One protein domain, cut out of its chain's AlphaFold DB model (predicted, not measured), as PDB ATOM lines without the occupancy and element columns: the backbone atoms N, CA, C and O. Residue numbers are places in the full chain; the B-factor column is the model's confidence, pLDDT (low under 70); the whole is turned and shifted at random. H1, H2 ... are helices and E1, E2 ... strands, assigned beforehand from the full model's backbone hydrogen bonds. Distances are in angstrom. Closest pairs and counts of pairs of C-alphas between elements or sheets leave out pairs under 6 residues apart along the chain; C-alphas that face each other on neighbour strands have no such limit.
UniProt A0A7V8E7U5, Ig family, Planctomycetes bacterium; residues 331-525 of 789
ATOM      1  N   ILE A 331     161.641 223.909 217.478       73.56
ATOM      2  CA  ILE A 331     161.240 222.579 216.998       73.56
ATOM      3  C   ILE A 331     159.712 222.467 217.075       73.56
ATOM      4  O   ILE A 331     159.142 222.458 218.163       73.56
ATOM      5  N   GLN A 332     159.054 222.364 215.922       70.69
ATOM      6  CA  GLN A 332     157.595 222.272 215.786       70.69
ATOM      7  C   GLN A 332     157.073 220.865 216.080       70.69
ATOM      8  O   GLN A 332     156.028 220.692 216.706       70.69
ATOM      9  N   SER A 333     157.791 219.857 215.591       68.06
ATOM     10  CA  SER A 333     157.503 218.446 215.825       68.06
ATOM     11  C   SER A 333     158.741 217.595 215.557       68.06
ATOM     12  O   SER A 333     159.705 218.050 214.933       68.06
ATOM     13  N   VAL A 334     158.705 216.360 216.052       67.25
ATOM     14  CA  VAL A 334     159.763 215.365 215.884       67.25
ATOM     15  C   VAL A 334     159.160 213.997 215.595       67.25
ATOM     16  O   VAL A 334     158.046 213.694 216.023       67.25
ATOM     17  N   SER A 335     159.917 213.155 214.900       63.69
ATOM     18  CA  SER A 335     159.599 211.745 214.702       63.69
ATOM     19  C   SER A 335     160.868 210.906 214.873       63.69
ATOM     20  O   SER A 335     161.913 211.316 214.379       63.69
ATOM     21  N   PRO A 336     160.825 209.752 215.555       58.84
ATOM     22  CA  PRO A 336     159.709 209.265 216.358       58.84
ATOM     23  C   PRO A 336     159.452 210.176 217.567       58.84
ATOM     24  O   PRO A 336     160.370 210.768 218.124       58.84
ATOM     25  N   VAL A 337     158.197 210.275 218.007       48.81
ATOM     26  CA  VAL A 337     157.857 211.049 219.219       48.81
ATOM     27  C   VAL A 337     158.394 210.364 220.482       48.81
ATOM     28  O   VAL A 337     158.667 211.012 221.485       48.81
ATOM     29  N   LEU A 338     158.585 209.041 220.449       47.06
ATOM     30  CA  LEU A 338     159.182 208.312 221.564       47.06
ATOM     31  C   LEU A 338     160.674 208.593 221.666       47.06
ATOM     32  O   LEU A 338     161.417 208.404 220.706       47.06
ATOM     33  N   THR A 339     161.122 208.939 222.866       53.28
ATOM     34  CA  THR A 339     162.535 209.195 223.141       53.28
ATOM     35  C   THR A 339     163.374 207.921 223.168       53.28
ATOM     36  O   THR A 339     164.531 208.003 222.809       53.28
ATOM     37  N   LEU A 340     162.851 206.761 223.585       61.72
ATOM     38  CA  LEU A 340     163.612 205.504 223.584       61.72
ATOM     39  C   LEU A 340     163.348 204.730 222.294       61.72
ATOM     40  O   LEU A 340     162.198 204.425 221.982       61.72
ATOM     41  N   GLN A 341     164.420 204.410 221.583       70.88
ATOM     42  CA  GLN A 341     164.454 203.513 220.441       70.88
ATOM     43  C   GLN A 341     165.343 202.326 220.798       70.88
ATOM     44  O   GLN A 341     166.387 202.493 221.419       70.88
ATOM     45  N   LYS A 342     164.946 201.128 220.394       72.56
ATOM     46  CA  LYS A 342     165.770 199.927 220.520       72.56
ATOM     47  C   LYS A 342     166.001 199.382 219.116       72.56
ATOM     48  O   LYS A 342     165.066 199.412 218.310       72.56
ATOM     49  N   MET A 343     167.196 198.901 218.795       75.56
ATOM     50  CA  MET A 343     167.507 198.346 217.470       75.56
ATOM     51  C   MET A 343     168.707 197.387 217.494       75.56
ATOM     52  O   MET A 343     169.445 197.301 218.469       75.56
ATOM     53  N   SER A 344     168.935 196.665 216.401       79.69
ATOM     54  CA  SER A 344     170.135 195.846 216.182       79.69
ATOM     55  C   SER A 344     171.161 196.542 215.279       79.69
ATOM     56  O   SER A 344     170.832 197.472 214.540       79.69
ATOM     57  N   LEU A 345     172.405 196.041 215.255       78.44
ATOM     58  CA  LEU A 345     173.484 196.590 214.408       78.44
ATOM     59  C   LEU A 345     173.158 196.649 212.896       78.44
ATOM     60  O   LEU A 345     173.777 197.419 212.161       78.44
ATOM     61  N   ASN A 346     172.212 195.849 212.398       79.06
ATOM     62  CA  ASN A 346     171.899 195.783 210.964       79.06
ATOM     63  C   ASN A 346     170.675 196.602 210.542       79.06
ATOM     64  O   ASN A 346     170.443 196.755 209.340       79.06
ATOM     65  N   GLU A 347     169.926 197.143 211.496       78.19
ATOM     66  CA  GLU A 347     168.717 197.923 211.238       78.19
ATOM     67  C   GLU A 347     169.026 199.401 211.014       78.19
ATOM     68  O   GLU A 347     170.120 199.879 211.311       78.19
ATOM     69  N   PHE A 348     168.053 200.128 210.471       83.88
ATOM     70  CA  PHE A 348     168.109 201.579 210.331       83.88
ATOM     71  C   PHE A 348     167.095 202.230 211.264       83.88
ATOM     72  O   PHE A 348     165.956 201.773 211.355       83.88
ATOM     73  N   ALA A 349     167.502 203.325 211.895       83.25
ATOM     74  CA  ALA A 349     166.621 204.239 212.600       83.25
ATOM     75  C   ALA A 349     166.488 205.539 211.798       83.25
ATOM     76  O   ALA A 349     167.484 206.088 211.317       83.25
ATOM     77  N   ASP A 350     165.250 206.007 211.665       84.88
ATOM     78  CA  ASP A 350     164.902 207.261 211.005       84.88
ATOM     79  C   ASP A 350     164.469 208.279 212.056       84.88
ATOM     80  O   ASP A 350     163.514 208.046 212.795       84.88
ATOM     81  N   PHE A 351     165.159 209.413 212.089       85.12
ATOM     82  CA  PHE A 351     164.841 210.559 212.928       85.12
ATOM     83  C   PHE A 351     164.445 211.733 212.046       85.12
ATOM     84  O   PHE A 351     165.017 211.956 210.981       85.12
ATOM     85  N   GLU A 352     163.476 212.512 212.492       87.88
ATOM     86  CA  GLU A 352     162.996 213.699 211.809       87.88
ATOM     87  C   GLU A 352     162.732 214.809 212.819       87.88
ATOM     88  O   GLU A 352     162.207 214.573 213.908       87.88
ATOM     89  N   ALA A 353     163.075 216.030 212.431       79.31
ATOM     90  CA  ALA A 353     162.679 217.243 213.120       79.31
ATOM     91  C   ALA A 353     162.092 218.233 212.115       79.31
ATOM     92  O   ALA A 353     162.626 218.426 211.018       79.31
ATOM     93  N   VAL A 354     161.008 218.885 212.513       80.88
ATOM     94  CA  VAL A 354     160.385 219.974 211.764       80.88
ATOM     95  C   VAL A 354     160.748 221.279 212.465       80.88
ATOM     96  O   VAL A 354     160.168 221.571 213.512       80.88
ATOM     97  N   PRO A 355     161.730 222.047 211.970       81.50
ATOM     98  CA  PRO A 355     162.095 223.306 212.594       81.50
ATOM     99  C   PRO A 355     161.103 224.423 212.241       81.50
ATOM    100  O   PRO A 355     160.359 224.353 211.258       81.50
ATOM    101  N   VAL A 356     161.133 225.499 213.022       74.69
ATOM    102  CA  VAL A 356     160.623 226.801 212.582       74.69
ATOM    103  C   VAL A 356     161.469 227.310 211.403       74.69
ATOM    104  O   VAL A 356     162.644 226.964 211.262       74.69
ATOM    105  N   THR A 357     160.875 228.103 210.514       68.88
ATOM    106  CA  THR A 357     161.538 228.608 209.300       68.88
ATOM    107  C   THR A 357     162.822 229.390 209.635       68.88
ATOM    108  O   THR A 357     162.890 230.048 210.669       68.88
ATOM    109  N   ALA A 358     163.826 229.345 208.746       64.81
ATOM    110  CA  ALA A 358     165.114 230.048 208.885       64.81
ATOM    111  C   ALA A 358     165.972 229.621 210.098       64.81
ATOM    112  O   ALA A 358     166.740 230.412 210.647       64.81
ATOM    113  N   ALA A 359     165.871 228.353 210.495       78.06
ATOM    114  CA  ALA A 359     166.655 227.790 211.583       78.06
ATOM    115  C   ALA A 359     167.954 227.106 211.121       78.06
ATOM    116  O   ALA A 359     168.010 226.430 210.091       78.06
ATOM    117  N   ARG A 360     168.992 227.197 211.953       87.38
ATOM    118  CA  ARG A 360     170.153 226.306 211.916       87.38
ATOM    119  C   ARG A 360     169.791 224.999 212.602       87.38
ATOM    120  O   ARG A 360     169.416 225.007 213.771       87.38
ATOM    121  N   VAL A 361     169.973 223.889 211.897       90.06
ATOM    122  CA  VAL A 361     169.756 222.542 212.435       90.06
ATOM    123  C   VAL A 361     171.086 221.800 212.490       90.06
ATOM    124  O   VAL A 361     171.829 221.778 211.507       90.06
ATOM    125  N   ALA A 362     171.385 221.182 213.628       88.69
ATOM    126  CA  ALA A 362     172.529 220.296 213.783       88.69
ATOM    127  C   ALA A 362     172.102 218.985 214.445       88.69
ATOM    128  O   ALA A 362     171.223 218.962 215.301       88.69
ATOM    129  N   TRP A 363     172.742 217.896 214.030       90.81
ATOM    130  CA  TRP A 363     172.516 216.564 214.570       90.81
ATOM    131  C   TRP A 363     173.765 216.079 215.290       90.81
ATOM    132  O   TRP A 363     174.885 216.336 214.844       90.81
ATOM    133  N   TYR A 364     173.557 215.349 216.375       85.25
ATOM    134  CA  TYR A 364     174.602 214.791 217.212       85.25
ATOM    135  C   TYR A 364     174.295 213.326 217.512       85.25
ATOM    136  O   TYR A 364     173.147 212.984 217.777       85.25
ATOM    137  N   LEU A 365     175.322 212.480 217.476       87.94
ATOM    138  CA  LEU A 365     175.295 211.092 217.934       87.94
ATOM    139  C   LEU A 365     176.319 210.958 219.063       87.94
ATOM    140  O   LEU A 365     177.503 211.209 218.846       87.94
ATOM    141  N   ASP A 366     175.859 210.649 220.271       80.06
ATOM    142  CA  ASP A 366     176.654 210.642 221.510       80.06
ATOM    143  C   ASP A 366     177.463 211.926 221.702       80.06
ATOM    144  O   ASP A 366     178.610 211.934 222.144       80.06
ATOM    145  N   GLY A 367     176.853 213.040 221.296       72.44
ATOM    146  CA  GLY A 367     177.450 214.367 221.311       72.44
ATOM    147  C   GLY A 367     178.432 214.677 220.201       72.44
ATOM    148  O   GLY A 367     178.781 215.841 220.023       72.44
ATOM    149  N   ARG A 368     178.792 213.707 219.362       77.31
ATOM    150  CA  ARG A 368     179.586 213.957 218.160       77.31
ATOM    151  C   ARG A 368     178.693 214.523 217.071       77.31
ATOM    152  O   ARG A 368     177.667 213.935 216.733       77.31
ATOM    153  N   ARG A 369     179.087 215.660 216.500       83.25
ATOM    154  CA  ARG A 369     178.342 216.276 215.400       83.25
ATOM    155  C   ARG A 369     178.326 215.330 214.200       83.25
ATOM    156  O   ARG A 369     179.375 214.918 213.710       83.25
ATOM    157  N   VAL A 370     177.133 215.001 213.727       88.50
ATOM    158  CA  VAL A 370     176.942 214.182 212.531       88.50
ATOM    159  C   VAL A 370     177.256 215.033 211.298       88.50
ATOM    160  O   VAL A 370     176.879 216.206 211.239       88.50
ATOM    161  N   ASP A 371     177.947 214.454 210.308       86.56
ATOM    162  CA  ASP A 371     178.201 215.121 209.025       86.56
ATOM    163  C   ASP A 371     176.869 215.580 208.413       86.56
ATOM    164  O   ASP A 371     175.948 214.780 208.218       86.56
ATOM    165  N   ALA A 372     176.780 216.870 208.085       82.12
ATOM    166  CA  ALA A 372     175.596 217.475 207.491       82.12
ATOM    167  C   ALA A 372     175.143 216.761 206.205       82.12
ATOM    168  O   ALA A 372     173.957 216.780 205.901       82.12
ATOM    169  N   LYS A 373     176.048 216.082 205.482       85.88
ATOM    170  CA  LYS A 373     175.720 215.291 204.283       85.88
ATOM    171  C   LYS A 373     174.877 214.046 204.570       85.88
ATOM    172  O   LYS A 373     174.242 213.537 203.651       85.88
ATOM    173  N   LYS A 374     174.883 213.532 205.807       85.81
ATOM    174  CA  LYS A 374     174.028 212.404 206.221       85.81
ATOM    175  C   LYS A 374     172.604 212.843 206.553       85.81
ATOM    176  O   LYS A 374     171.683 212.032 206.473       85.81
ATOM    177  N   ALA A 375     172.421 214.110 206.917       89.06
ATOM    178  CA  ALA A 375     171.106 214.682 207.139       89.06
ATOM    179  C   ALA A 375     170.515 215.167 205.810       89.06
ATOM    180  O   ALA A 375     171.178 215.817 205.003       89.06
ATOM    181  N   LYS A 376     169.241 214.867 205.582       90.75
ATOM    182  CA  LYS A 376     168.503 215.282 204.394       90.75
ATOM    183  C   LYS A 376     167.513 216.379 204.758       90.75
ATOM    184  O   LYS A 376     166.668 216.183 205.626       90.75
ATOM    185  N   VAL A 377     167.580 217.501 204.047       89.75
ATOM    186  CA  VAL A 377     166.529 218.528 204.076       89.75
ATOM    187  C   VAL A 377     165.482 218.171 203.026       89.75
ATOM    188  O   VAL A 377     165.808 217.941 201.859       89.75
ATOM    189  N   VAL A 378     164.228 218.063 203.450       85.62
ATOM    190  CA  VAL A 378     163.085 217.730 202.603       85.62
ATOM    191  C   VAL A 378     162.180 218.950 202.521       85.62
ATOM    192  O   VAL A 378     161.418 219.238 203.443       85.62
ATOM    193  N   GLU A 379     162.274 219.649 201.394       84.19
ATOM    194  CA  GLU A 379     161.407 220.780 201.065       84.19
ATOM    195  C   GLU A 379     159.995 220.302 200.677       84.19
ATOM    196  O   GLU A 379     159.847 219.239 200.049       84.19
ATOM    197  N   PRO A 380     158.943 221.068 201.013       73.06
ATOM    198  CA  PRO A 380     157.594 220.807 200.525       73.06
ATOM    199  C   PRO A 380     157.526 220.935 199.002       73.06
ATOM    200  O   PRO A 380     158.305 221.645 198.361       73.06
ATOM    201  N   LYS A 381     156.572 220.236 198.385       72.62
ATOM    202  CA  LYS A 381     156.413 220.292 196.928       72.62
ATOM    203  C   LYS A 381     155.612 221.523 196.527       72.62
ATOM    204  O   LYS A 381     154.653 221.854 197.212       72.62
ATOM    205  N   PRO A 382     155.872 222.123 195.350       67.88
ATOM    206  CA  PRO A 382     155.140 223.313 194.904       67.88
ATOM    207  C   PRO A 382     153.609 223.156 194.852       67.88
ATOM    208  O   PRO A 382     152.890 224.144 194.912       67.88
ATOM    209  N   LYS A 383     153.101 221.922 194.714       62.94
ATOM    210  CA  LYS A 383     151.662 221.606 194.646       62.94
ATOM    211  C   LYS A 383     151.094 221.015 195.943       62.94
ATOM    212  O   LYS A 383     149.901 220.733 195.994       62.94
ATOM    213  N   GLU A 384     151.938 220.802 196.949       61.12
ATOM    214  CA  GLU A 384     151.573 220.265 198.261       61.12
ATOM    215  C   GLU A 384     152.322 221.058 199.332       61.12
ATOM    216  O   GLU A 384     153.452 220.697 199.687       61.12
ATOM    217  N   PRO A 385     151.740 222.189 199.777       59.22
ATOM    218  CA  PRO A 385     152.335 222.991 200.832       59.22
ATOM    219  C   PRO A 385     152.447 222.156 202.110       59.22
ATOM    220  O   PRO A 385     151.602 221.310 202.384       59.22
ATOM    221  N   GLY A 386     153.518 222.384 202.859       63.88
ATOM    222  CA  GLY A 386     153.808 221.717 204.122       63.88
ATOM    223  C   GLY A 386     155.126 222.239 204.693       63.88
ATOM    224  O   GLY A 386     155.809 223.028 204.032       63.88
ATOM    225  N   PRO A 387     155.521 221.834 205.904       74.06
ATOM    226  CA  PRO A 387     156.737 222.347 206.513       74.06
ATOM    227  C   PRO A 387     157.996 221.667 205.948       74.06
ATOM    228  O   PRO A 387     157.962 220.510 205.512       74.06
ATOM    229  N   VAL A 388     159.122 222.386 206.000       82.88
ATOM    230  CA  VAL A 388     160.461 221.835 205.730       82.88
ATOM    231  C   VAL A 388     160.805 220.815 206.811       82.88
ATOM    232  O   VAL A 388     160.598 221.074 207.995       82.88
ATOM    233  N   ARG A 389     161.337 219.655 206.420       86.44
ATOM    234  CA  ARG A 389     161.687 218.576 207.358       86.44
ATOM    235  C   ARG A 389     163.166 218.248 207.278       86.44
ATOM    236  O   ARG A 389     163.721 218.142 206.187       86.44
ATOM    237  N   HIS A 390     163.800 218.059 208.427       91.94
ATOM    238  CA  HIS A 390     165.180 217.597 208.529       91.94
ATOM    239  C   HIS A 390     165.171 216.142 208.966       91.94
ATOM    240  O   HIS A 390     164.709 215.841 210.060       91.94
ATOM    241  N   GLN A 391     165.681 215.256 208.119       93.25
ATOM    242  CA  GLN A 391     165.707 213.818 208.357       93.25
ATOM    243  C   GLN A 391     167.140 213.338 208.567       93.25
ATOM    244  O   GLN A 391     168.044 213.738 207.834       93.25
ATOM    245  N   LEU A 392     167.341 212.438 209.520       94.44
ATOM    246  CA  LEU A 392     168.589 211.731 209.747       94.44
ATOM    247  C   LEU A 392     168.305 210.230 209.795       94.44
ATOM    248  O   LEU A 392     167.557 209.764 210.647       94.44
ATOM    249  N   ARG A 393     168.937 209.473 208.895       91.88
ATOM    250  CA  ARG A 393     168.904 208.008 208.899       91.88
ATOM    251  C   ARG A 393     170.255 207.482 209.368       91.88
ATOM    252  O   ARG A 393     171.272 207.831 208.772       91.88
ATOM    253  N   LEU A 394     170.257 206.635 210.394       91.50
ATOM    254  CA  LEU A 394     171.459 205.994 210.939       91.50
ATOM    255  C   LEU A 394     171.282 204.476 210.966       91.50
ATOM    256  O   LEU A 394     170.214 203.981 211.324       91.50
ATOM    257  N   LYS A 395     172.325 203.730 210.602       90.25
ATOM    258  CA  LYS A 395     172.367 202.272 210.740       90.25
ATOM    259  C   LYS A 395     172.870 201.882 212.129       90.25
ATOM    260  O   LYS A 395     173.788 202.520 212.628       90.25
ATOM    261  N   GLY A 396     172.363 200.794 212.709       86.06
ATOM    262  CA  GLY A 396     172.787 200.260 214.011       86.06
ATOM    263  C   GLY A 396     174.310 200.141 214.163       86.06
ATOM    264  O   GLY A 396     174.878 200.503 215.186       86.06
ATOM    265  N   SER A 397     175.004 199.725 213.104       86.12
ATOM    266  CA  SER A 397     176.467 199.614 213.065       86.12
ATOM    267  C   SER A 397     177.208 200.943 213.236       86.12
ATOM    268  O   SER A 397     178.393 200.933 213.544       86.12
ATOM    269  N   GLU A 398     176.549 202.077 212.988       89.88
ATOM    270  CA  GLU A 398     177.109 203.417 213.201       89.88
ATOM    271  C   GLU A 398     177.037 203.855 214.667       89.88
ATOM    272  O   GLU A 398     177.810 204.720 215.068       89.88
ATOM    273  N   PHE A 399     176.138 203.257 215.450       88.25
ATOM    274  CA  PHE A 399     176.072 203.432 216.898       88.25
ATOM    275  C   PHE A 399     177.140 202.565 217.582       88.25
ATOM    276  O   PHE A 399     177.935 203.060 218.376       88.25
ATOM    277  N   GLY A 400     177.225 201.289 217.194       85.12
ATOM    278  CA  GLY A 400     177.930 200.267 217.974       85.12
ATOM    279  C   GLY A 400     176.972 199.574 218.943       85.12
ATOM    280  O   GLY A 400     175.775 199.814 218.884       85.12
ATOM    281  N   GLU A 401     177.461 198.654 219.775       82.69
ATOM    282  CA  GLU A 401     176.634 198.070 220.841       82.69
ATOM    283  C   GLU A 401     176.586 198.994 222.060       82.69
ATOM    284  O   GLU A 401     177.616 199.540 222.461       82.69
ATOM    285  N   GLY A 402     175.422 199.078 222.700       80.31
ATOM    286  CA  GLY A 402     175.217 199.833 223.928       80.31
ATOM    287  C   GLY A 402     174.112 200.875 223.812       80.31
ATOM    288  O   GLY A 402     173.258 200.821 222.930       80.31
ATOM    289  N   THR A 403     174.114 201.814 224.752       81.38
ATOM    290  CA  THR A 403     173.123 202.888 224.831       81.38
ATOM    291  C   THR A 403     173.716 204.171 224.281       81.38
ATOM    292  O   THR A 403     174.738 204.655 224.766       81.38
ATOM    293  N   HIS A 404     173.020 204.746 223.312       82.44
ATOM    294  CA  HIS A 404     173.435 205.913 222.557       82.44
ATOM    295  C   HIS A 404     172.402 207.033 222.661       82.44
ATOM    296  O   HIS A 404     171.255 206.817 223.056       82.44
ATOM    297  N   GLN A 405     172.800 208.248 222.309       81.38
ATOM    298  CA  GLN A 405     171.954 209.433 222.287       81.38
ATOM    299  C   GLN A 405     172.024 210.091 220.911       81.38
ATOM    300  O   GLN A 405     173.098 210.473 220.455       81.38
ATOM    301  N   VAL A 406     170.880 210.275 220.261       84.12
ATOM    302  CA  VAL A 406     170.758 211.097 219.055       84.12
ATOM    303  C   VAL A 406     170.117 212.409 219.458       84.12
ATOM    304  O   VAL A 406     168.993 212.404 219.940       84.12
ATOM    305  N   THR A 407     170.791 213.533 219.253       80.75
ATOM    306  CA  THR A 407     170.266 214.862 219.588       80.75
ATOM    307  C   THR A 407     170.150 215.702 218.327       80.75
ATOM    308  O   THR A 407     171.105 215.823 217.565       80.75
ATOM    309  N   VAL A 408     168.998 216.330 218.123       83.56
ATOM    310  CA  VAL A 408     168.841 217.436 217.179       83.56
ATOM    311  C   VAL A 408     168.837 218.742 217.960       83.56
ATOM    312  O   VAL A 408     168.131 218.869 218.957       83.56
ATOM    313  N   THR A 409     169.619 219.718 217.514       83.06
ATOM    314  CA  THR A 409     169.535 221.096 217.994       83.06
ATOM    315  C   THR A 409     169.028 221.984 216.873       83.06
ATOM    316  O   THR A 409     169.390 221.823 215.704       83.06
ATOM    317  N   VAL A 410     168.165 222.922 217.239       83.69
ATOM    318  CA  VAL A 410     167.594 223.912 216.337       83.69
ATOM    319  C   VAL A 410     167.767 225.279 216.968       83.69
ATOM    320  O   VAL A 410     167.371 225.483 218.112       83.69
ATOM    321  N   ALA A 411     168.365 226.209 216.233       83.44
ATOM    322  CA  ALA A 411     168.552 227.584 216.670       83.44
ATOM    323  C   ALA A 411     168.162 228.557 215.558       83.44
ATOM    324  O   ALA A 411     168.537 228.364 214.404       83.44
ATOM    325  N   THR A 412     167.457 229.623 215.910       82.81
ATOM    326  CA  THR A 412     167.078 230.696 214.997       82.81
ATOM    327  C   THR A 412     167.917 231.934 215.283       82.81
ATOM    328  O   THR A 412     168.062 232.378 216.426       82.81
ATOM    329  N   ASP A 413     168.482 232.504 214.224       76.00
ATOM    330  CA  ASP A 413     169.283 233.720 214.292       76.00
ATOM    331  C   ASP A 413     168.496 234.843 213.598       76.00
ATOM    332  O   ASP A 413     168.434 234.905 212.373       76.00
ATOM    333  N   THR A 414     167.881 235.742 214.371       81.00
ATOM    334  CA  THR A 414     167.071 236.859 213.849       81.00
ATOM    335  C   THR A 414     167.663 238.212 214.255       81.00
ATOM    336  O   THR A 414     168.052 238.369 215.408       81.00
ATOM    337  N   PRO A 415     167.728 239.214 213.350       82.12
ATOM    338  CA  PRO A 415     168.177 240.577 213.689       82.12
ATOM    339  C   PRO A 415     167.212 241.316 214.615       82.12
ATOM    340  O   PRO A 415     167.509 242.402 215.097       82.12
ATOM    341  N   ARG A 416     166.018 240.759 214.831       86.50
ATOM    342  CA  ARG A 416     164.951 241.387 215.612       86.50
ATOM    343  C   ARG A 416     165.079 241.141 217.107       86.50
ATOM    344  O   ARG A 416     164.411 241.823 217.871       86.50
ATOM    345  N   VAL A 417     165.915 240.181 217.500       86.19
ATOM    346  CA  VAL A 417     166.141 239.804 218.894       86.19
ATOM    347  C   VAL A 417     167.635 239.805 219.151       86.19
ATOM    348  O   VAL A 417     168.371 238.937 218.685       86.19
ATOM    349  N   HIS A 418     168.071 240.789 219.917       84.12
ATOM    350  CA  HIS A 418     169.406 240.850 220.475       84.12
ATOM    351  C   HIS A 418     169.419 240.042 221.787       84.12
ATOM    352  O   HIS A 418     170.174 239.071 221.930       84.12
ATOM    353  N   LEU A 419     168.530 240.351 222.730       81.69
ATOM    354  CA  LEU A 419     168.486 239.670 224.024       81.69
ATOM    355  C   LEU A 419     167.533 238.463 223.995       81.69
ATOM    356  O   LEU A 419     166.326 238.600 224.156       81.69
ATOM    357  N   ASP A 420     168.090 237.264 223.797       78.88
ATOM    358  CA  ASP A 420     167.355 235.992 223.844       78.88
ATOM    359  C   ASP A 420     167.580 235.277 225.181       78.88
ATOM    360  O   ASP A 420     168.709 234.943 225.533       78.88
ATOM    361  N   GLU A 421     166.505 234.950 225.890       68.69
ATOM    362  CA  GLU A 421     166.553 234.151 227.121       68.69
ATOM    363  C   GLU A 421     166.545 232.629 226.851       68.69
ATOM    364  O   GLU A 421     166.191 231.826 227.712       68.69
ATOM    365  N   GLY A 422     166.929 232.200 225.645       69.56
ATOM    366  CA  GLY A 422     166.928 230.797 225.231       69.56
ATOM    367  C   GLY A 422     165.601 230.331 224.629       69.56
ATOM    368  O   GLY A 422     165.278 229.148 224.740       69.56
ATOM    369  N   MET A 423     164.851 231.250 224.017       72.19
ATOM    370  CA  MET A 423     163.623 231.017 223.251       72.19
ATOM    371  C   MET A 423     163.884 230.737 221.781       72.19
ATOM    372  O   MET A 423     163.124 230.014 221.143       72.19
ATOM    373  N   LEU A 424     164.986 231.258 221.249       77.12
ATOM    374  CA  LEU A 424     165.365 231.055 219.854       77.12
ATOM    375  C   LEU A 424     166.142 229.760 219.630       77.12
ATOM    376  O   LEU A 424     166.710 229.563 218.564       77.12
ATOM    377  N   SER A 425     166.222 228.877 220.623       77.12
ATOM    378  CA  SER A 425     166.909 227.594 220.482       77.12
ATOM    379  C   SER A 425     166.197 226.495 221.254       77.12
ATOM    380  O   SER A 425     165.634 226.738 222.319       77.12
ATOM    381  N   ALA A 426     166.225 225.287 220.709       74.19
ATOM    382  CA  ALA A 426     165.699 224.092 221.343       74.19
ATOM    383  C   ALA A 426     166.546 222.881 220.952       74.19
ATOM    384  O   ALA A 426     167.131 222.840 219.865       74.19
ATOM    385  N   ALA A 427     166.576 221.881 221.822       73.69
ATOM    386  CA  ALA A 427     167.112 220.570 221.513       73.69
ATOM    387  C   ALA A 427     166.045 219.497 221.736       73.69
ATOM    388  O   ALA A 427     165.151 219.645 222.568       73.69
ATOM    389  N   TYR A 428     166.151 218.407 220.987       72.69
ATOM    390  CA  TYR A 428     165.394 217.189 221.235       72.69
ATOM    391  C   TYR A 428     166.330 215.997 221.134       72.69
ATOM    392  O   TYR A 428     167.213 215.978 220.281       72.69
ATOM    393  N   THR A 429     166.162 215.011 222.012       71.38
ATOM    394  CA  THR A 429     167.060 213.859 222.054       71.38
ATOM    395  C   THR A 429     166.314 212.551 222.202       71.38
ATOM    396  O   THR A 429     165.377 212.425 222.992       71.38
ATOM    397  N   TRP A 430     166.806 211.574 221.459       75.81
ATOM    398  CA  TRP A 430     166.432 210.180 221.522       75.81
ATOM    399  C   TRP A 430     167.541 209.370 222.196       75.81
ATOM    400  O   TRP A 430     168.707 209.519 221.850       75.81
ATOM    401  N   THR A 431     167.172 208.466 223.094       77.12
ATOM    402  CA  THR A 431     167.997 207.339 223.526       77.12
ATOM    403  C   THR A 431     167.841 206.200 222.525       77.12
ATOM    404  O   THR A 431     166.716 205.855 222.168       77.12
ATOM    405  N   VAL A 432     168.945 205.592 222.104       79.56
ATOM    406  CA  VAL A 432     168.963 204.436 221.203       79.56
ATOM    407  C   VAL A 432     169.755 203.305 221.849       79.56
ATOM    408  O   VAL A 432     170.954 203.442 222.047       79.56
ATOM    409  N   GLU A 433     169.112 202.192 222.177       81.31
ATOM    410  CA  GLU A 433     169.786 200.985 222.670       81.31
ATOM    411  C   GLU A 433     170.053 200.028 221.505       81.31
ATOM    412  O   GLU A 433     169.138 199.690 220.748       81.31
ATOM    413  N   VAL A 434     171.307 199.599 221.352       83.19
ATOM    414  CA  VAL A 434     171.777 198.800 220.218       83.19
ATOM    415  C   VAL A 434     172.471 197.520 220.684       83.19
ATOM    416  O   VAL A 434     173.321 197.555 221.570       83.19
ATOM    417  N   SER A 435     172.146 196.376 220.071       78.19
ATOM    418  CA  SER A 435     172.741 195.068 220.406       78.19
ATOM    419  C   SER A 435     173.373 194.364 219.186       78.19
ATOM    420  O   SER A 435     172.865 194.478 218.062       78.19
ATOM    421  N   ALA A 436     174.480 193.609 219.366       66.06
ATOM    422  CA  ALA A 436     175.127 192.897 218.244       66.06
ATOM    423  C   ALA A 436     174.381 191.669 217.768       66.06
ATOM    424  O   ALA A 436     174.481 191.284 216.600       66.06
ATOM    425  N   LYS A 437     173.649 191.019 218.666       59.22
ATOM    426  CA  LYS A 437     172.870 189.837 218.327       59.22
ATOM    427  C   LYS A 437     171.472 190.257 217.909       59.22
ATOM    428  O   LYS A 437     170.504 189.998 218.613       59.22
ATOM    429  N   GLY A 438     171.375 190.815 216.706       54.62
ATOM    430  CA  GLY A 438     170.127 190.744 215.958       54.62
ATOM    431  C   GLY A 438     169.835 189.272 215.678       54.62
ATOM    432  O   GLY A 438     170.502 188.651 214.854       54.62
ATOM    433  N   VAL A 439     168.884 188.687 216.399       53.56
ATOM    434  CA  VAL A 439     168.317 187.400 216.008       53.56
ATOM    435  C   VAL A 439     167.163 187.760 215.096       53.56
ATOM    436  O   VAL A 439     166.271 188.495 215.515       53.56
ATOM    437  N   ALA A 440     167.204 187.310 213.840       58.09
ATOM    438  CA  ALA A 440     166.060 187.486 212.955       58.09
ATOM    439  C   ALA A 440     164.826 186.935 213.679       58.09
ATOM    440  O   ALA A 440     164.871 185.829 214.207       58.09
ATOM    441  N   VAL A 441     163.754 187.709 213.782       67.19
ATOM    442  CA  VAL A 441     162.530 187.233 214.423       67.19
ATOM    443  C   VAL A 441     161.695 186.556 213.349       67.19
ATOM    444  O   VAL A 441     161.377 187.155 212.323       67.19
ATOM    445  N   LYS A 442     161.350 185.284 213.555       72.19
ATOM    446  CA  LYS A 442     160.303 184.636 212.768       72.19
ATOM    447  C   LYS A 442     158.971 185.224 213.215       72.19
ATOM    448  O   LYS A 442     158.577 185.058 214.365       72.19
ATOM    449  N   GLY A 443     158.319 185.923 212.297       76.00
ATOM    450  CA  GLY A 443     157.047 186.599 212.509       76.00
ATOM    451  C   GLY A 443     156.652 187.416 211.275       76.00
ATOM    452  O   GLY A 443     157.456 187.563 210.350       76.00
ATOM    453  N   PRO A 444     155.419 187.935 211.225       78.75
ATOM    454  CA  PRO A 444     154.987 188.796 210.133       78.75
ATOM    455  C   PRO A 444     155.782 190.113 210.121       78.75
ATOM    456  O   PRO A 444     156.106 190.675 211.167       78.75
ATOM    457  N   SER A 445     156.094 190.614 208.924       68.88
ATOM    458  CA  SER A 445     156.728 191.928 208.714       68.88
ATOM    459  C   SER A 445     155.715 193.063 208.533       68.88
ATOM    460  O   SER A 445     156.080 194.231 208.611       68.88
ATOM    461  N   ALA A 446     154.449 192.720 208.289       68.81
ATOM    462  CA  ALA A 446     153.280 193.591 208.289       68.81
ATOM    463  C   ALA A 446     152.020 192.717 208.391       68.81
ATOM    464  O   ALA A 446     152.027 191.580 207.911       68.81
ATOM    465  N   ILE A 447     150.938 193.237 208.973       72.88
ATOM    466  CA  ILE A 447     149.664 192.513 209.081       72.88
ATOM    467  C   ILE A 447     148.519 193.392 208.561       72.88
ATOM    468  O   ILE A 447     148.150 194.378 209.198       72.88
ATOM    469  N   PRO A 448     147.905 193.066 207.417       64.56
ATOM    470  CA  PRO A 448     146.576 193.577 207.120       64.56
ATOM    471  C   PRO A 448     145.570 192.882 208.047       64.56
ATOM    472  O   PRO A 448     145.539 191.657 208.131       64.56
ATOM    473  N   ALA A 449     144.760 193.662 208.748       65.12
ATOM    474  CA  ALA A 449     143.800 193.200 209.737       65.12
ATOM    475  C   ALA A 449     142.393 193.726 209.437       65.12
ATOM    476  O   ALA A 449     142.208 194.735 208.751       65.12
ATOM    477  N   GLU A 450     141.385 193.047 209.968       69.69
ATOM    478  CA  GLU A 450     139.982 193.428 209.840       69.69
ATOM    479  C   GLU A 450     139.339 193.359 211.224       69.69
ATOM    480  O   GLU A 450     139.537 192.384 211.948       69.69
ATOM    481  N   ALA A 451     138.607 194.396 211.612       66.69
ATOM    482  CA  ALA A 451     137.932 194.463 212.889       66.69
ATOM    483  C   ALA A 451     136.954 193.291 213.045       66.69
ATOM    484  O   ALA A 451     136.267 192.900 212.101       66.69
ATOM    485  N   GLY A 452     136.930 192.704 214.237       70.88
ATOM    486  CA  GLY A 452     136.182 191.496 214.563       70.88
ATOM    487  C   GLY A 452     136.844 190.193 214.103       70.88
ATOM    488  O   GLY A 452     136.375 189.129 214.501       70.88
ATOM    489  N   LYS A 453     137.931 190.231 213.313       80.69
ATOM    490  CA  LYS A 453     138.700 189.029 212.952       80.69
ATOM    491  C   LYS A 453     139.938 188.885 213.840       80.69
ATOM    492  O   LYS A 453     140.673 189.860 213.996       80.69
ATOM    493  N   PRO A 454     140.203 187.692 214.397       84.31
ATOM    494  CA  PRO A 454     141.383 187.474 215.218       84.31
ATOM    495  C   PRO A 454     142.654 187.529 214.365       84.31
ATOM    496  O   PRO A 454     142.752 186.914 213.302       84.31
ATOM    497  N   ILE A 455     143.635 188.272 214.859       88.19
ATOM    498  CA  ILE A 455     145.024 188.250 214.429       88.19
ATOM    499  C   ILE A 455     145.763 187.373 215.422       88.19
ATOM    500  O   ILE A 455     145.828 187.710 216.602       88.19
ATOM    501  N   GLU A 456     146.360 186.291 214.941       91.00
ATOM    502  CA  GLU A 456     147.175 185.405 215.763       91.00
ATOM    503  C   GLU A 456     148.511 185.155 215.076       91.00
ATOM    504  O   GLU A 456     148.575 184.818 213.892       91.00
ATOM    505  N   PHE A 457     149.596 185.342 215.817       89.31
ATOM    506  CA  PHE A 457     150.930 184.947 215.387       89.31
ATOM    507  C   PHE A 457     151.816 184.683 216.595       89.31
ATOM    508  O   PHE A 457     151.552 185.134 217.709       89.31
ATOM    509  N   THR A 458     152.907 183.965 216.363       87.31
ATOM    510  CA  THR A 458     153.932 183.733 217.376       87.31
ATOM    511  C   THR A 458     155.234 184.349 216.904       87.31
ATOM    512  O   THR A 458     155.671 184.091 215.781       87.31
ATOM    513  N   LEU A 459     155.844 185.165 217.759       84.12
ATOM    514  CA  LEU A 459     157.201 185.648 217.560       84.12
ATOM    515  C   LEU A 459     158.181 184.636 218.140       84.12
ATOM    516  O   LEU A 459     158.067 184.236 219.297       84.12
ATOM    517  N   ALA A 460     159.149 184.223 217.328       79.25
ATOM    518  CA  ALA A 460     160.194 183.308 217.763       79.25
ATOM    519  C   ALA A 460     161.573 183.754 217.256       79.25
ATOM    520  O   ALA A 460     161.681 184.239 216.126       79.25
ATOM    521  N   PRO A 461     162.645 183.541 218.035       72.88
ATOM    522  CA  PRO A 461     164.010 183.670 217.535       72.88
ATOM    523  C   PRO A 461     164.231 182.745 216.317       72.88
ATOM    524  O   PRO A 461     163.975 181.542 216.381       72.88
ATOM    525  N   ALA A 462     164.686 183.269 215.172       69.12
ATOM    526  CA  ALA A 462     164.895 182.469 213.956       69.12
ATOM    527  C   ALA A 462     166.021 181.438 214.093       69.12
ATOM    528  O   ALA A 462     166.034 180.468 213.333       69.12
ATOM    529  N   ASP A 463     166.930 181.638 215.049       64.69
ATOM    530  CA  ASP A 463     168.008 180.712 215.410       64.69
ATOM    531  C   ASP A 463     167.532 179.526 216.273       64.69
ATOM    532  O   ASP A 463     168.324 178.638 216.582       64.69
ATOM    533  N   GLY A 464     166.241 179.476 216.629       62.56
ATOM    534  CA  GLY A 464     165.648 178.381 217.398       62.56
ATOM    535  C   GLY A 464     165.992 178.402 218.889       62.56
ATOM    536  O   GLY A 464     165.730 177.415 219.577       62.56
ATOM    537  N   ALA A 465     166.573 179.494 219.397       62.34
ATOM    538  CA  ALA A 465     166.772 179.681 220.828       62.34
ATOM    539  C   ALA A 465     165.427 179.738 221.579       62.34
ATOM    540  O   ALA A 465     164.404 180.152 221.024       62.34
ATOM    541  N   ALA A 466     165.429 179.338 222.857       58.91
ATOM    542  CA  ALA A 466     164.266 179.536 223.721       58.91
ATOM    543  C   ALA A 466     163.949 181.043 223.806       58.91
ATOM    544  O   ALA A 466     164.886 181.830 223.973       58.91
ATOM    545  N   PRO A 467     162.677 181.458 223.666       57.88
ATOM    546  CA  PRO A 467     162.318 182.869 223.704       57.88
ATOM    547  C   PRO A 467     162.724 183.489 225.048       57.88
ATOM    548  O   PRO A 467     162.507 182.902 226.110       57.88
ATOM    549  N   GLY A 468     163.326 184.679 224.984       62.25
ATOM    550  CA  GLY A 468     163.464 185.567 226.134       62.25
ATOM    551  C   GLY A 468     162.114 186.040 226.655       62.25
ATOM    552  O   GLY A 468     161.072 185.705 226.093       62.25
ATOM    553  N   ALA A 469     162.121 186.861 227.705       68.31
ATOM    554  CA  ALA A 469     160.901 187.541 228.120       68.31
ATOM    555  C   ALA A 469     160.558 188.588 227.054       68.31
ATOM    556  O   ALA A 469     161.221 189.623 226.952       68.31
ATOM    557  N   TRP A 470     159.555 188.300 226.228       73.50
ATOM    558  CA  TRP A 470     159.026 189.295 225.312       73.50
ATOM    559  C   TRP A 470     158.167 190.304 226.072       73.50
ATOM    560  O   TRP A 470     157.455 189.953 227.011       73.50
ATOM    561  N   THR A 471     158.154 191.550 225.628       75.75
ATOM    562  CA  THR A 471     157.211 192.561 226.086       75.75
ATOM    563  C   THR A 471     156.540 193.219 224.888       75.75
ATOM    564  O   THR A 471     157.115 193.382 223.816       75.75
ATOM    565  N   LEU A 472     155.278 193.582 225.069       76.56
ATOM    566  CA  LEU A 472     154.563 194.483 224.181       76.56
ATOM    567  C   LEU A 472     154.173 195.671 225.059       76.56
ATOM    568  O   LEU A 472     153.173 195.577 225.767       76.56
ATOM    569  N   PRO A 473     154.977 196.749 225.108       54.47
ATOM    570  CA  PRO A 473     154.800 197.815 226.098       54.47
ATOM    571  C   PRO A 473     153.449 198.534 226.006       54.47
ATOM    572  O   PRO A 473     152.987 199.127 226.978       54.47
ATOM    573  N   ARG A 474     152.823 198.513 224.823       59.03
ATOM    574  CA  ARG A 474     151.525 199.136 224.541       59.03
ATOM    575  C   ARG A 474     150.669 198.176 223.710       59.03
ATOM    576  O   ARG A 474     150.576 198.356 222.494       59.03
ATOM    577  N   PRO A 475     150.100 197.127 224.327       69.62
ATOM    578  CA  PRO A 475     149.207 196.235 223.611       69.62
ATOM    579  C   PRO A 475     147.930 197.001 223.247       69.62
ATOM    580  O   PRO A 475     147.438 197.782 224.067       69.62
ATOM    581  N   PRO A 476     147.376 196.806 222.040       61.84
ATOM    582  CA  PRO A 476     146.034 197.278 221.745       61.84
ATOM    583  C   PRO A 476     145.035 196.725 222.765       61.84
ATOM    584  O   PRO A 476     145.189 195.610 223.261       61.84
ATOM    585  N   GLU A 477     143.991 197.488 223.075       62.84
ATOM    586  CA  GLU A 477     142.928 197.023 223.968       62.84
ATOM    587  C   GLU A 477     142.324 195.707 223.435       62.84
ATOM    588  O   GLU A 477     142.039 195.585 222.242       62.84
ATOM    589  N   GLY A 478     142.200 194.696 224.302       68.94
ATOM    590  CA  GLY A 478     141.754 193.348 223.928       68.94
ATOM    591  C   GLY A 478     142.822 192.455 223.279       68.94
ATOM    592  O   GLY A 478     142.538 191.293 222.992       68.94
ATOM    593  N   ALA A 479     144.043 192.949 223.054       77.69
ATOM    594  CA  ALA A 479     145.166 192.109 222.659       77.69
ATOM    595  C   ALA A 479     145.740 191.368 223.871       77.69
ATOM    596  O   ALA A 479     146.005 191.957 224.920       77.69
ATOM    597  N   THR A 480     145.993 190.078 223.709       84.62
ATOM    598  CA  THR A 480     146.745 189.263 224.659       84.62
ATOM    599  C   THR A 480     148.112 188.956 224.078       84.62
ATOM    600  O   THR A 480     148.228 188.557 222.919       84.62
ATOM    601  N   PHE A 481     149.145 189.110 224.897       87.69
ATOM    602  CA  PHE A 481     150.497 188.732 224.531       87.69
ATOM    603  C   PHE A 481     151.122 187.900 225.645       87.69
ATOM    604  O   PHE A 481     151.277 188.377 226.770       87.69
ATOM    605  N   ASP A 482     151.461 186.653 225.335       85.12
ATOM    606  CA  ASP A 482     152.176 185.782 226.258       85.12
ATOM    607  C   ASP A 482     153.686 185.978 226.089       85.12
ATOM    608  O   ASP A 482     154.318 185.465 225.163       85.12
ATOM    609  N   ALA A 483     154.264 186.700 227.048       77.38
ATOM    610  CA  ALA A 483     155.684 187.013 227.133       77.38
ATOM    611  C   ALA A 483     156.615 185.783 227.129       77.38
ATOM    612  O   ALA A 483     157.787 185.921 226.781       77.38
ATOM    613  N   LYS A 484     156.133 184.595 227.534       74.94
ATOM    614  CA  LYS A 484     156.938 183.362 227.617       74.94
ATOM    615  C   LYS A 484     156.909 182.547 226.333       74.94
ATOM    616  O   LYS A 484     157.870 181.838 226.047       74.94
ATOM    617  N   THR A 485     155.808 182.603 225.590       77.94
ATOM    618  CA  THR A 485     155.628 181.816 224.361       77.94
ATOM    619  C   THR A 485     155.755 182.659 223.093       77.94
ATOM    620  O   THR A 485     155.885 182.095 222.011       77.94
ATOM    621  N   GLY A 486     155.749 183.994 223.209       80.81
ATOM    622  CA  GLY A 486     155.760 184.923 222.077       80.81
ATOM    623  C   GLY A 486     154.432 184.953 221.314       80.81
ATOM    624  O   GLY A 486     154.371 185.513 220.219       80.81
ATOM    625  N   ALA A 487     153.381 184.326 221.853       88.50
ATOM    626  CA  ALA A 487     152.070 184.254 221.230       88.50
ATOM    627  C   ALA A 487     151.325 185.580 221.406       88.50
ATOM    628  O   ALA A 487     151.033 186.008 222.524       88.50
ATOM    629  N   PHE A 488     151.015 186.220 220.284       91.44
ATOM    630  CA  PHE A 488     150.157 187.388 220.208       91.44
ATOM    631  C   PHE A 488     148.812 186.978 219.626       91.44
ATOM    632  O   PHE A 488     148.756 186.366 218.557       91.44
ATOM    633  N   ALA A 489     147.742 187.360 220.312       90.69
ATOM    634  CA  ALA A 489     146.387 187.260 219.805       90.69
ATOM    635  C   ALA A 489     145.684 188.599 220.010       90.69
ATOM    636  O   ALA A 489     145.702 189.162 221.102       90.69
ATOM    637  N   TRP A 490     145.063 189.123 218.965       90.25
ATOM    638  CA  TRP A 490     144.297 190.357 219.037       90.25
ATOM    639  C   TRP A 490     143.139 190.292 218.068       90.25
ATOM    640  O   TRP A 490     143.335 190.114 216.873       90.25
ATOM    641  N   THR A 491     141.928 190.464 218.582       88.75
ATOM    642  CA  THR A 491     140.748 190.670 217.744       88.75
ATOM    643  C   THR A 491     140.435 192.163 217.770       88.75
ATOM    644  O   THR A 491     139.766 192.603 218.705       88.75
ATOM    645  N   PRO A 492     140.962 192.967 216.826       67.81
ATOM    646  CA  PRO A 492     140.706 194.401 216.794       67.81
ATOM    647  C   PRO A 492     139.209 194.697 216.796       67.81
ATOM    648  O   PRO A 492     138.469 194.149 215.983       67.81
ATOM    649  N   ALA A 493     138.747 195.570 217.681       64.31
ATOM    650  CA  ALA A 493     137.384 196.083 217.644       64.31
ATOM    651  C   ALA A 493     137.225 197.119 216.519       64.31
ATOM    652  O   ALA A 493     138.196 197.702 216.040       64.31
ATOM    653  N   GLU A 494     135.989 197.407 216.112       52.59
ATOM    654  CA  GLU A 494     135.729 198.423 215.077       52.59
ATOM    655  C   GLU A 494     136.199 199.829 215.490       52.59
ATOM    656  O   GLU A 494     136.601 200.625 214.643       52.59
ATOM    657  N   SER A 495     136.229 200.121 216.797       47.41
ATOM    658  CA  SER A 495     136.799 201.351 217.368       47.41
ATOM    659  C   SER A 495     138.315 201.476 217.178       47.41
ATOM    660  O   SER A 495     138.866 202.555 217.383       47.41
ATOM    661  N   GLN A 496     138.991 200.395 216.779       48.94
ATOM    662  CA  GLN A 496     140.440 200.304 216.615       48.94
ATOM    663  C   GLN A 496     140.863 200.297 215.131       48.94
ATOM    664  O   GLN A 496     141.954 199.841 214.801       48.94
ATOM    665  N   ALA A 497     140.025 200.787 214.212       47.16
ATOM    666  CA  ALA A 497     140.357 200.897 212.788       47.16
ATOM    667  C   ALA A 497     141.489 201.912 212.510       47.16
ATOM    668  O   ALA A 497     141.585 202.942 213.177       47.16
ATOM    669  N   GLY A 498     142.324 201.655 211.496       43.25
ATOM    670  CA  GLY A 498     143.440 202.528 211.105       43.25
ATOM    671  C   GLY A 498     144.812 201.849 211.121       43.25
ATOM    672  O   GLY A 498     144.923 200.626 211.224       43.25
ATOM    673  N   ALA A 499     145.872 202.646 210.960       42.44
ATOM    674  CA  ALA A 499     147.249 202.159 210.971       42.44
ATOM    675  C   ALA A 499     147.795 202.104 212.403       42.44
ATOM    676  O   ALA A 499     147.854 203.109 213.106       42.44
ATOM    677  N   TRP A 500     148.244 200.923 212.794       54.41
ATOM    678  CA  TRP A 500     148.880 200.610 214.061       54.41
ATOM    679  C   TRP A 500     150.326 200.210 213.830       54.41
ATOM    680  O   TRP A 500     150.698 199.683 212.780       54.41
ATOM    681  N   ARG A 501     151.144 200.420 214.853       56.72
ATOM    682  CA  ARG A 501     152.500 199.896 214.923       56.72
ATOM    683  C   ARG A 501     152.632 199.152 216.244       56.72
ATOM    684  O   ARG A 501     152.521 199.763 217.302       56.72
ATOM    685  N   LEU A 502     152.800 197.836 216.160       68.94
ATOM    686  CA  LEU A 502     153.053 196.983 217.315       68.94
ATOM    687  C   LEU A 502     154.562 196.857 217.480       68.94
ATOM    688  O   LEU A 502     155.219 196.217 216.661       68.94
ATOM    689  N   ASP A 503     155.102 197.506 218.505       64.38
ATOM    690  CA  ASP A 503     156.521 197.442 218.836       64.38
ATOM    691  C   ASP A 503     156.718 196.345 219.888       64.38
ATOM    692  O   ASP A 503     156.439 196.543 221.071       64.38
ATOM    693  N   PHE A 504     157.137 195.164 219.439       77.75
ATOM    694  CA  PHE A 504     157.496 194.069 220.332       77.75
ATOM    695  C   PHE A 504     158.938 194.224 220.761       77.75
ATOM    696  O   PHE A 504     159.796 194.493 219.925       77.75
ATOM    697  N   GLU A 505     159.210 193.990 222.035       72.19
ATOM    698  CA  GLU A 505     160.560 193.944 222.568       72.19
ATOM    699  C   GLU A 505     160.841 192.547 223.122       72.19
ATOM    700  O   GLU A 505     159.934 191.848 223.564       72.19
ATOM    701  N   MET A 506     162.091 192.107 223.104       72.75
ATOM    702  CA  MET A 506     162.519 190.917 223.841       72.75
ATOM    703  C   MET A 506     163.806 191.241 224.580       72.75
ATOM    704  O   MET A 506     164.624 192.019 224.086       72.75
ATOM    705  N   GLU A 507     163.993 190.617 225.740       66.94
ATOM    706  CA  GLU A 507     165.275 190.565 226.432       66.94
ATOM    707  C   GLU A 507     165.634 189.112 226.786       66.94
ATOM    708  O   GLU A 507     164.826 188.369 227.344       66.94
ATOM    709  N   ASP A 508     166.857 188.689 226.465       62.28
ATOM    710  CA  ASP A 508     167.390 187.373 226.825       62.28
ATOM    711  C   ASP A 508     168.891 187.468 227.083       62.28
ATOM    712  O   ASP A 508     169.712 187.614 226.170       62.28
ATOM    713  N   ARG A 509     169.229 187.361 228.374       57.09
ATOM    714  CA  ARG A 509     170.600 187.389 228.903       57.09
ATOM    715  C   ARG A 509     171.372 188.635 228.443       57.09
ATOM    716  O   ARG A 509     172.511 188.520 227.997       57.09
ATOM    717  N   GLY A 510     170.735 189.808 228.531       51.09
ATOM    718  CA  GLY A 510     171.320 191.106 228.164       51.09
ATOM    719  C   GLY A 510     171.345 191.404 226.662       51.09
ATOM    720  O   GLY A 510     171.990 192.354 226.229       51.09
ATOM    721  N   ARG A 511     170.674 190.585 225.846       55.66
ATOM    722  CA  ARG A 511     170.438 190.848 224.423       55.66
ATOM    723  C   ARG A 511     169.040 191.427 224.270       55.66
ATOM    724  O   ARG A 511     168.118 190.879 224.864       55.66
ATOM    725  N   PHE A 512     168.901 192.485 223.474       58.38
ATOM    726  CA  PHE A 512     167.637 193.185 223.252       58.38
ATOM    727  C   PHE A 512     167.224 193.117 221.789       58.38
ATOM    728  O   PHE A 512     168.073 193.222 220.898       58.38
ATOM    729  N   TRP A 513     165.921 192.988 221.560       66.94
ATOM    730  CA  TRP A 513     165.321 193.000 220.230       66.94
ATOM    731  C   TRP A 513     164.128 193.927 220.209       66.94
ATOM    732  O   TRP A 513     163.407 194.021 221.198       66.94
ATOM    733  N   THR A 514     163.895 194.528 219.051       62.59
ATOM    734  CA  THR A 514     162.692 195.301 218.763       62.59
ATOM    735  C   THR A 514     162.190 194.845 217.415       62.59
ATOM    736  O   THR A 514     162.923 194.898 216.433       62.59
ATOM    737  N   HIS A 515     160.949 194.386 217.353       71.38
ATOM    738  CA  HIS A 515     160.314 193.997 216.104       71.38
ATOM    739  C   HIS A 515     159.054 194.830 215.932       71.38
ATOM    740  O   HIS A 515     158.066 194.638 216.639       71.38
ATOM    741  N   ALA A 516     159.118 195.800 215.021       64.38
ATOM    742  CA  ALA A 516     157.995 196.671 214.717       64.38
ATOM    743  C   ALA A 516     157.145 196.051 213.608       64.38
ATOM    744  O   ALA A 516     157.598 195.915 212.470       64.38
ATOM    745  N   ILE A 517     155.898 195.720 213.929       69.81
ATOM    746  CA  ILE A 517     154.941 195.174 212.968       69.81
ATOM    747  C   ILE A 517     153.892 196.248 212.669       69.81
ATOM    748  O   ILE A 517     153.061 196.552 213.532       69.81
ATOM    749  N   PRO A 518     153.896 196.849 211.467       50.22
ATOM    750  CA  PRO A 518     152.792 197.688 211.036       50.22
ATOM    751  C   PRO A 518     151.540 196.823 210.835       50.22
ATOM    752  O   PRO A 518     151.573 195.823 210.111       50.22
ATOM    753  N   VAL A 519     150.430 197.216 211.460       58.19
ATOM    754  CA  VAL A 519     149.121 196.561 211.337       58.19
ATOM    755  C   VAL A 519     148.115 197.557 210.784       58.19
ATOM    756  O   VAL A 519     147.999 198.661 211.293       58.19
ATOM    757  N   THR A 520     147.382 197.208 209.733       52.28
ATOM    758  CA  THR A 520     146.326 198.086 209.195       52.28
ATOM    759  C   THR A 520     144.976 197.429 209.419       52.28
ATOM    760  O   THR A 520     144.690 196.439 208.757       52.28
ATOM    761  N   VAL A 521     144.171 197.955 210.345       52.06
ATOM    762  CA  VAL A 521     142.847 197.419 210.705       52.06
ATOM    763  C   VAL A 521     141.760 198.086 209.852       52.06
ATOM    764  O   VAL A 521     141.611 199.306 209.885       52.06
ATOM    765  N   SER A 522     140.999 197.281 209.110       46.69
ATOM    766  CA  SER A 522     139.854 197.664 208.250       46.69
ATOM    767  C   SER A 522     138.518 197.178 208.844       46.69
ATOM    768  O   SER A 522     138.558 196.276 209.666       46.69
ATOM    769  N   VAL A 523     137.333 197.709 208.499       51.66
ATOM    770  CA  VAL A 523     136.056 197.311 209.160       51.66
ATOM    771  C   VAL A 523     135.009 196.817 208.159       51.66
ATOM    772  O   VAL A 523     134.577 197.532 207.263       51.66
ATOM    773  N   ALA A 524     134.507 195.593 208.324       41.41
ATOM    774  CA  ALA A 524     133.604 194.986 207.349       41.41
ATOM    775  C   ALA A 524     132.103 195.077 207.668       41.41
ATOM    776  O   ALA A 524     131.530 194.155 208.224       41.41
ATOM    777  N   GLY A 525     131.455 196.131 207.162       46.41
ATOM    778  CA  GLY A 525     130.029 196.187 206.805       46.41
ATOM    779  C   GLY A 525     128.968 195.714 207.818       46.41
ATOM    780  O   GLY A 525     128.477 194.604 207.661       46.41
TER     781      GLY A 525
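What this domain is: This is residues 331 to 525 of the 789 residues of the protein "Ig family" of Planctomycetes bacterium (UniProt A0A7V8E7U5). Two lobes of strands meet at one corner as a loose V: the first, E1 to E8, is a sandwich of two four-stranded sheets face to face, and the second, E9 to E15, is an open, barrel-like ring made by a curled four-stranded sheet and a small three-stranded one. Where the lobes join, the first residues of E15, just after its tight turn from E14 in the long hairpin E14 and E15, meet E2 and E8, with Thr 514 near Lys 342 and Phe 512 near Ser 435; residues 381 to 386 and 415 to 421 stick out of the first lobe. The 195 printed residues hold fifteen named strands and one named helix, H1, between E6 and E7; the class is mostly strand. Sheet E1 E3 E6 E5 and sheet E10 E13 E12 are antiparallel, sheets E2 E8 E7 E4 and E9 E15 E14 E11 mixed. The whole is loose, with a radius of gyration of the C-alphas of 20.1 A and spans of 60, 46 and 30 A.

Where its parts are: E1, residues 331 to 335, begins at C-alpha 331 (161.240, 222.579, 216.998). E2 is 340 to 344, E3 348 to 355 (22.7 A), E4 359 to 365, E5 375 to 378 and E6 389 to 395. H1, 396 to 399, precedes E7, 402 to 412 (33.1 A), and E8, 425 to 435 (33.0 A). E9 is 447 to 450, E10 455 to 458, E11 469 to 471, E12 480 to 482 and E13 487 to 490. E14 is 498 to 508 (32.4 A); E15, 511 to 522 (35.3 A), ends at C-alpha 522 (139.854, 197.664, 208.250).

How they stand to each other: In the sandwich the facing parts are 8.7 A centre to centre and the strands of one sheet stand at 7 degrees to those of the other. E1 and E3 pair through N 332 and O 354, 2.8 A; E7 and E8, a hairpin, through N 406 and O 430, 2.8 A. E2 is parallel to E8, with N 341 and O 431 2.8 A apart. H1 is at the level of the sheet E2 E8 E7 E4, its height 3.4 A; it is too short for an O i to N i+4 pair. The closest C-alphas of E2 and E15 are those of Lys 342 and Thr 514, 5.8 A. E14 and E15 pair through N 502 and O 517, 2.9 A, and E10 and E13 through N 457 and O 488, 3.0 A. The closest C-alphas of E9 and E10 are those of Ala 449 and Ile 455, 6.9 A; of E11 and E12, those of Trp 470 and Asp 482, 7.8 A.

The domain as a whole: The C-alphas farthest apart, of Arg 416 and Gly 464, are 63.0 A apart. The printed part has no cut. The links E7 to E8 and E8 to E9 are long. Mean pLDDT of the printed part is 73.6; 73 residues are under 70, among them 492 to 503 and 516 to 525.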